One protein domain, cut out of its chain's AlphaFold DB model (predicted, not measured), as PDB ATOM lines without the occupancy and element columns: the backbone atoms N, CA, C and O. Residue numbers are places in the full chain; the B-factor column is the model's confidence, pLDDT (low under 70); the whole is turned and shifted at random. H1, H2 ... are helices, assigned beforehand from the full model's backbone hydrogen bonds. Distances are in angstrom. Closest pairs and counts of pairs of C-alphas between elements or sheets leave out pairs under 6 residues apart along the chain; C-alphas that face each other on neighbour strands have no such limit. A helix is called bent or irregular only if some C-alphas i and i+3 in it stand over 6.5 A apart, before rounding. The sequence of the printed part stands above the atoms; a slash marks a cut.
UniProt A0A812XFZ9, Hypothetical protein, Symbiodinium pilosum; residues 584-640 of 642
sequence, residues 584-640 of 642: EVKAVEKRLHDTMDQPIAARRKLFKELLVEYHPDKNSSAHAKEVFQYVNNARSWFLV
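Overview. This is residues 584 to 640 of the 642 residues of the protein "Hypothetical protein" of Symbiodinium pilosum (UniProt A0A812XFZ9). Three helices run side by side in a small bundle with an up-and-down course: H1 and H3 run the same way, and H2 runs back between them in the chain. Their centres make a triangle, and H3 packs on both H1 and H2, while H1 and H2 are only near each other. The printed part has 57 residues, with three named helices in the order H1, H2, H3 and no named strand, and its class is all helix. The whole is compact, with a radius of gyration of the C-alphas of 10.8 A, and its outline is elongated, spanning 31 by 18 by 15 A.

Arrangement. H1, residues 584 to 594, is joined by a tight link of 5 residues to H2, residues 600 to 613. H1 and H2 are near each other, with 7 pairs of C-alphas within 10 A and the closest at 8.0 A. A short link of 10 residues joins H2 to H3, residues 624 to 638. H1 and H3 touch, and their closest C-alphas, those of Val 585 and Val 627, are 5.3 A apart. H1 and H3 run the same way at a shallow tilt of 23 degrees, with their centres 10.3 A apart. H2 and H3 form a helical hairpin, two helices that follow each other, touch and run opposite ways, here at a shallow tilt of 14 degrees. The closest C-alphas of H2 and H3, those of Leu 611 and Phe 628, are 6.1 A apart, and their centres are 11.3 A apart. In H1 and H2 every O i to N i+4 pair is within hydrogen-bond range; in H3 9 of 11 are.

Along the chain. H1 begins at Glu 584, with its C-alpha at (166.709, 15.430, 44.727), and ends at Asp 594, 15.3 A from first to last C-alpha. H2 runs from Ile 600, with its C-alpha at (172.026, -1.812, 60.278), to Glu 613, over 19.6 A. H3 runs from Ala 624 to Phe 638, over 19.3 A, and its last C-alpha is at (165.060, 1.460, 55.497). H3 is the longest helix by residues, with 15. It is irregular, but only just: C-alphas 633 and 636 are 6.8 A apart, against about 5 A in a regular helix, and its line is a rough one.

Size, cuts and confidence. The two C-alphas farthest apart, those of Pro 599 and Ala 622, are 31.9 A apart. From the C-alpha of Glu 584 to that of Val 640, the first and last printed, is 23.6 A. The printed part has no cut, and neither link is long. The mean pLDDT of the printed part is 96.1, and no printed residue of this model is under 70.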
ATOM      1  N   GLU A 584     166.036  15.530  43.428       96.75
ATOM      2  CA  GLU A 584     166.709  15.430  44.727       96.75
ATOM      3  C   GLU A 584     166.140  14.284  45.573       96.75
ATOM      4  O   GLU A 584     166.906  13.491  46.122       96.75
ATOM      5  N   VAL A 585     164.812  14.118  45.605       96.62
ATOM      6  CA  VAL A 585     164.173  12.973  46.272       96.62
ATOM      7  C   VAL A 585     164.567  11.662  45.591       96.62
ATOM      8  O   VAL A 585     164.948  10.725  46.288       96.62
ATOM      9  N   LYS A 586     164.589  11.605  44.250       96.50
ATOM     10  CA  LYS A 586     165.039  10.412  43.502       96.50
ATOM     11  C   LYS A 586     166.498  10.048  43.804       96.50
ATOM     12  O   LYS A 586     166.843   8.871  43.893       96.50
ATOM     13  N   ALA A 587     167.368  11.046  43.977       97.44
ATOM     14  CA  ALA A 587     168.763  10.815  44.346       97.44
ATOM     15  C   ALA A 587     168.893  10.236  45.765       97.44
ATOM     16  O   ALA A 587     169.679   9.312  45.984       97.44
ATOM     17  N   VAL A 588     168.102  10.741  46.716       97.81
ATOM     18  CA  VAL A 588     168.076  10.231  48.093       97.81
ATOM     19  C   VAL A 588     167.457   8.836  48.169       97.81
ATOM     20  O   VAL A 588     168.037   7.961  48.804       97.81
ATOM     21  N   GLU A 589     166.344   8.594  47.478       97.25
ATOM     22  CA  GLU A 589     165.722   7.274  47.333       97.25
ATOM     23  C   GLU A 589     166.724   6.243  46.812       97.25
ATOM     24  O   GLU A 589     166.920   5.200  47.437       97.25
ATOM     25  N   LYS A 590     167.432   6.570  45.726       97.56
ATOM     26  CA  LYS A 590     168.475   5.705  45.178       97.56
ATOM     27  C   LYS A 590     169.579   5.422  46.203       97.56
ATOM     28  O   LYS A 590     169.971   4.274  46.366       97.56
ATOM     29  N   ARG A 591     170.050   6.439  46.934       98.00
ATOM     30  CA  ARG A 591     171.099   6.283  47.959       98.00
ATOM     31  C   ARG A 591     170.651   5.388  49.123       98.00
ATOM     32  O   ARG A 591     171.464   4.632  49.653       98.00
ATOM     33  N   LEU A 592     169.376   5.461  49.514       97.44
ATOM     34  CA  LEU A 592     168.788   4.560  50.507       97.44
ATOM     35  C   LEU A 592     168.719   3.121  49.964       97.44
ATOM     36  O   LEU A 592     169.177   2.204  50.636       97.44
ATOM     37  N   HIS A 593     168.256   2.906  48.731       96.25
ATOM     38  CA  HIS A 593     168.238   1.568  48.123       96.25
ATOM     39  C   HIS A 593     169.638   0.958  47.953       96.25
ATOM     40  O   HIS A 593     169.848  -0.190  48.336       96.25
ATOM     41  N   ASP A 594     170.615   1.731  47.474       97.75
ATOM     42  CA  ASP A 594     171.998   1.274  47.260       97.75
ATOM     43  C   ASP A 594     172.707   0.876  48.573       97.75
ATOM     44  O   ASP A 594     173.721   0.177  48.561       97.75
ATOM     45  N   THR A 595     172.198   1.326  49.725       97.44
ATOM     46  CA  THR A 595     172.744   0.992  51.050       97.44
ATOM     47  C   THR A 595     171.892   0.002  51.834       97.44
ATOM     48  O   THR A 595     172.223  -0.299  52.983       97.44
ATOM     49  N   MET A 596     170.838  -0.547  51.224       96.06
ATOM     50  CA  MET A 596     169.910  -1.459  51.890       96.06
ATOM     51  C   MET A 596     170.591  -2.758  52.359       96.06
ATOM     52  O   MET A 596     170.299  -3.235  53.453       96.06
ATOM     53  N   ASP A 597     171.577  -3.250  51.603       95.00
ATOM     54  CA  ASP A 597     172.350  -4.462  51.927       95.00
ATOM     55  C   ASP A 597     173.459  -4.229  52.974       95.00
ATOM     56  O   ASP A 597     174.173  -5.156  53.363       95.00
ATOM     57  N   GLN A 598     173.659  -2.988  53.437       96.38
ATOM     58  CA  GLN A 598     174.670  -2.695  54.453       96.38
ATOM     59  C   GLN A 598     174.186  -3.047  55.873       96.38
ATOM     60  O   GLN A 598     172.984  -2.990  56.165       96.38
ATOM     61  N   PRO A 599     175.114  -3.326  56.815       97.00
ATOM     62  CA  PRO A 599     174.767  -3.563  58.214       97.00
ATOM     63  C   PRO A 599     173.918  -2.432  58.806       97.00
ATOM     64  O   PRO A 599     174.142  -1.254  58.512       97.00
ATOM     65  N   ILE A 600     172.996  -2.768  59.715       95.62
ATOM     66  CA  ILE A 600     172.026  -1.812  60.278       95.62
ATOM     67  C   ILE A 600     172.682  -0.566  60.899       95.62
ATOM     68  O   ILE A 600     172.128   0.532  60.847       95.62
ATOM     69  N   ALA A 601     173.897  -0.695  61.440       94.38
ATOM     70  CA  ALA A 601     174.670   0.428  61.968       94.38
ATOM     71  C   ALA A 601     175.044   1.457  60.881       94.38
ATOM     72  O   ALA A 601     174.962   2.662  61.126       94.38
ATOM     73  N   ALA A 602     175.407   0.995  59.681       96.69
ATOM     74  CA  ALA A 602     175.730   1.848  58.543       96.69
ATOM     75  C   ALA A 602     174.471   2.527  57.987       96.69
ATOM     76  O   ALA A 602     174.472   3.741  57.784       96.69
ATOM     77  N   ARG A 603     173.363   1.781  57.868       97.94
ATOM     78  CA  ARG A 603     172.054   2.332  57.475       97.94
ATOM     79  C   ARG A 603     171.569   3.405  58.452       97.94
ATOM     80  O   ARG A 603     171.262   4.521  58.044       97.94
ATOM     81  N   ARG A 604     171.610   3.145  59.766       96.31
ATOM     82  CA  ARG A 604     171.279   4.144  60.807       96.31
ATOM     83  C   ARG A 604     172.157   5.392  60.728       96.31
ATOM     84  O   ARG A 604     171.670   6.488  61.003       96.31
ATOM     85  N   LYS A 605     173.440   5.236  60.387       97.69
ATOM     86  CA  LYS A 605     174.358   6.363  60.192       97.69
ATOM     87  C   LYS A 605     173.950   7.196  58.975       97.69
ATOM     88  O   LYS A 605     173.738   8.392  59.146       97.69
ATOM     89  N   LEU A 606     173.752   6.573  57.810       97.94
ATOM     90  CA  LEU A 606     173.309   7.270  56.598       97.94
ATOM     91  C   LEU A 606     171.972   7.991  56.814       97.94
ATOM     92  O   LEU A 606     171.821   9.144  56.428       97.94
ATOM     93  N   PHE A 607     171.015   7.333  57.468       98.19
ATOM     94  CA  PHE A 607     169.713   7.922  57.767       98.19
ATOM     95  C   PHE A 607     169.841   9.213  58.588       98.19
ATOM     96  O   PHE A 607     169.231  10.230  58.265       98.19
ATOM     97  N   LYS A 608     170.681   9.197  59.633       97.62
ATOM     98  CA  LYS A 608     170.974  10.389  60.440       97.62
ATOM     99  C   LYS A 608     171.684  11.471  59.629       97.62
ATOM    100  O   LYS A 608     171.362  12.642  59.802       97.62
ATOM    101  N   GLU A 609     172.628  11.095  58.768       98.06
ATOM    102  CA  GLU A 609     173.319  12.034  57.880       98.06
ATOM    103  C   GLU A 609     172.329  12.742  56.953       98.06
ATOM    104  O   GLU A 609     172.329  13.967  56.922       98.06
ATOM    105  N   LEU A 610     171.416  12.009  56.309       97.88
ATOM    106  CA  LEU A 610     170.386  12.579  55.432       97.88
ATOM    107  C   LEU A 610     169.409  13.499  56.182       97.88
ATOM    108  O   LEU A 610     169.060  14.562  55.674       97.88
ATOM    109  N   LEU A 611     169.001  13.140  57.405       97.12
ATOM    110  CA  LEU A 611     168.154  14.012  58.229       97.12
ATOM    111  C   LEU A 611     168.850  15.324  58.607       97.12
ATOM    112  O   LEU A 611     168.197  16.360  58.684       97.12
ATOM    113  N   VAL A 612     170.160  15.292  58.864       97.62
ATOM    114  CA  VAL A 612     170.939  16.501  59.172       97.62
ATOM    115  C   VAL A 612     171.202  17.315  57.907       97.62
ATOM    116  O   VAL A 612     171.066  18.537  57.940       97.62
ATOM    117  N   GLU A 613     171.553  16.646  56.810       97.50
ATOM    118  CA  GLU A 613     171.860  17.242  55.509       97.50
ATOM    119  C   GLU A 613     170.655  17.990  54.937       97.50
ATOM    120  O   GLU A 613     170.811  19.115  54.475       97.50
ATOM    121  N   TYR A 614     169.451  17.420  55.028       97.62
ATOM    122  CA  TYR A 614     168.220  18.011  54.492       97.62
ATOM    123  C   TYR A 614     167.325  18.651  55.561       97.62
ATOM    124  O   TYR A 614     166.150  18.908  55.312       97.62
ATOM    125  N   HIS A 615     167.852  18.944  56.754       97.31
ATOM    126  CA  HIS A 615     167.066  19.598  57.801       97.31
ATOM    127  C   HIS A 615     166.577  20.984  57.327       97.31
ATOM    128  O   HIS A 615     167.414  21.808  56.949       97.31
ATOM    129  N   PRO A 616     165.268  21.301  57.399       94.56
ATOM    130  CA  PRO A 616     164.705  22.528  56.819       94.56
ATOM    131  C   PRO A 616     165.301  23.824  57.397       94.56
ATOM    132  O   PRO A 616     165.395  24.820  56.690       94.56
ATOM    133  N   ASP A 617     165.765  23.804  58.649       93.56
ATOM    134  CA  ASP A 617     166.398  24.976  59.278       93.56
ATOM    135  C   ASP A 617     167.873  25.180  58.895       93.56
ATOM    136  O   ASP A 617     168.429  26.256  59.103       93.56
ATOM    137  N   LYS A 618     168.542  24.135  58.393       94.25
ATOM    138  CA  LYS A 618     169.989  24.150  58.109       94.25
ATOM    139  C   LYS A 618     170.304  24.083  56.620       94.25
ATOM    140  O   LYS A 618     171.415  24.432  56.228       94.25
ATOM    141  N   ASN A 619     169.346  23.644  55.808       94.94
ATOM    142  CA  ASN A 619     169.479  23.525  54.369       94.94
ATOM    143  C   ASN A 619     168.457  24.431  53.675       94.94
ATOM    144  O   ASN A 619     167.252  24.238  53.797       94.94
ATOM    145  N   SER A 620     168.960  25.414  52.928       95.12
ATOM    146  CA  SER A 620     168.152  26.384  52.189       95.12
ATOM    147  C   SER A 620     167.715  25.901  50.798       95.12
ATOM    148  O   SER A 620     167.235  26.715  50.009       95.12
ATOM    149  N   SER A 621     167.908  24.620  50.451       95.56
ATOM    150  CA  SER A 621     167.370  24.051  49.207       95.56
ATOM    151  C   SER A 621     165.846  24.171  49.199       95.56
ATOM    152  O   SER A 621     165.178  23.873  50.193       95.56
ATOM    153  N   ALA A 622     165.288  24.545  48.046       95.62
ATOM    154  CA  ALA A 622     163.844  24.608  47.836       95.62
ATOM    155  C   ALA A 622     163.149  23.259  48.104       95.62
ATOM    156  O   ALA A 622     161.981  23.244  48.493       95.62
ATOM    157  N   HIS A 623     163.868  22.138  47.962       95.88
ATOM    158  CA  HIS A 623     163.344  20.792  48.193       95.88
ATOM    159  C   HIS A 623     163.771  20.182  49.535       95.88
ATOM    160  O   HIS A 623     163.389  19.051  49.822       95.88
ATOM    161  N   ALA A 624     164.502  20.899  50.403       95.44
ATOM    162  CA  ALA A 624     164.975  20.345  51.678       95.44
ATOM    163  C   ALA A 624     163.826  19.774  52.528       95.44
ATOM    164  O   ALA A 624     163.917  18.662  53.038       95.44
ATOM    165  N   LYS A 625     162.696  20.490  52.599       95.62
ATOM    166  CA  LYS A 625     161.499  20.036  53.321       95.62
ATOM    167  C   LYS A 625     160.883  18.770  52.712       95.62
ATOM    168  O   LYS A 625     160.473  17.883  53.454       95.62
ATOM    169  N   GLU A 626     160.833  18.692  51.383       95.81
ATOM    170  CA  GLU A 626     160.300  17.539  50.646       95.81
ATOM    171  C   GLU A 626     161.180  16.300  50.867       95.81
ATOM    172  O   GLU A 626     160.686  15.244  51.260       95.81
ATOM    173  N   VAL A 627     162.501  16.453  50.718       97.44
ATOM    174  CA  VAL A 627     163.480  15.386  50.958       97.44
ATOM    175  C   VAL A 627     163.456  14.936  52.419       97.44
ATOM    176  O   VAL A 627     163.428  13.740  52.691       97.44
ATOM    177  N   PHE A 628     163.401  15.864  53.374       97.31
ATOM    178  CA  PHE A 628     163.325  15.536  54.797       97.31
ATOM    179  C   PHE A 628     162.066  14.736  55.151       97.31
ATOM    180  O   PHE A 628     162.121  13.786  55.935       97.31
ATOM    181  N   GLN A 629     160.923  15.098  54.563       94.56
ATOM    182  CA  GLN A 629     159.677  14.358  54.739       94.56
ATOM    183  C   GLN A 629     159.771  12.958  54.121       94.56
ATOM    184  O   GLN A 629     159.381  11.984  54.764       94.56
ATOM    185  N   TYR A 630     160.365  12.840  52.929       96.62
ATOM    186  CA  TYR A 630     160.621  11.552  52.288       96.62
ATOM    187  C   TYR A 630     161.517  10.648  53.146       96.62
ATOM    188  O   TYR A 630     161.156   9.506  53.415       96.62
ATOM    189  N   VAL A 631     162.647  11.168  53.644       97.44
ATOM    190  CA  VAL A 631     163.565  10.422  54.519       97.44
ATOM    191  C   VAL A 631     162.842   9.949  55.781       97.44
ATOM    192  O   VAL A 631     162.955   8.782  56.137       97.44
ATOM    193  N   ASN A 632     162.039  10.793  56.438       95.12
ATOM    194  CA  ASN A 632     161.280  10.368  57.620       95.12
ATOM    195  C   ASN A 632     160.264   9.259  57.318       95.12
ATOM    196  O   ASN A 632     160.178   8.302  58.088       95.12
ATOM    197  N   ASN A 633     159.552   9.346  56.193       92.38
ATOM    198  CA  ASN A 633     158.620   8.300  55.764       92.38
ATOM    199  C   ASN A 633     159.352   7.000  55.403       92.38
ATOM    200  O   ASN A 633     158.835   5.911  55.637       92.38
ATOM    201  N   ALA A 634     160.580   7.104  54.890       95.50
ATOM    202  CA  ALA A 634     161.402   5.955  54.540       95.50
ATOM    203  C   ALA A 634     161.972   5.192  55.745       95.50
ATOM    204  O   ALA A 634     162.484   4.082  55.600       95.50
ATOM    205  N   ARG A 635     161.873   5.760  56.954       95.25
ATOM    206  CA  ARG A 635     162.408   5.168  58.186       95.25
ATOM    207  C   ARG A 635     161.920   3.740  58.424       95.25
ATOM    208  O   ARG A 635     162.712   2.908  58.864       95.25
ATOM    209  N   SER A 636     160.632   3.492  58.182       87.06
ATOM    210  CA  SER A 636     159.966   2.229  58.514       87.06
ATOM    211  C   SER A 636     160.456   1.059  57.678       87.06
ATOM    212  O   SER A 636     160.494  -0.038  58.206       87.06
ATOM    213  N   TRP A 637     160.864   1.275  56.425       92.44
ATOM    214  CA  TRP A 637     161.417   0.214  55.583       92.44
ATOM    215  C   TRP A 637     162.947   0.209  55.590       92.44
ATOM    216  O   TRP A 637     163.548  -0.858  55.631       92.44
ATOM    217  N   PHE A 638     163.602   1.374  55.624       96.81
ATOM    218  CA  PHE A 638     165.060   1.460  55.497       96.81
ATOM    219  C   PHE A 638     165.819   0.950  56.733       96.81
ATOM    220  O   PHE A 638     166.948   0.471  56.615       96.81
ATOM    221  N   LEU A 639     165.225   1.042  57.930       96.31
ATOM    222  CA  LEU A 639     165.868   0.655  59.195       96.31
ATOM    223  C   LEU A 639     165.381  -0.685  59.772       96.31
ATOM    224  O   LEU A 639     165.641  -0.962  60.944       96.31
ATOM    225  N   VAL A 640     164.707  -1.518  58.978       92.44
ATOM    226  CA  VAL A 640     164.352  -2.893  59.371       92.44
ATOM    227  C   VAL A 640     165.612  -3.759  59.354       92.44
ATOM    228  O   VAL A 640     166.387  -3.705  58.394       92.44
TER     229      VAL A 640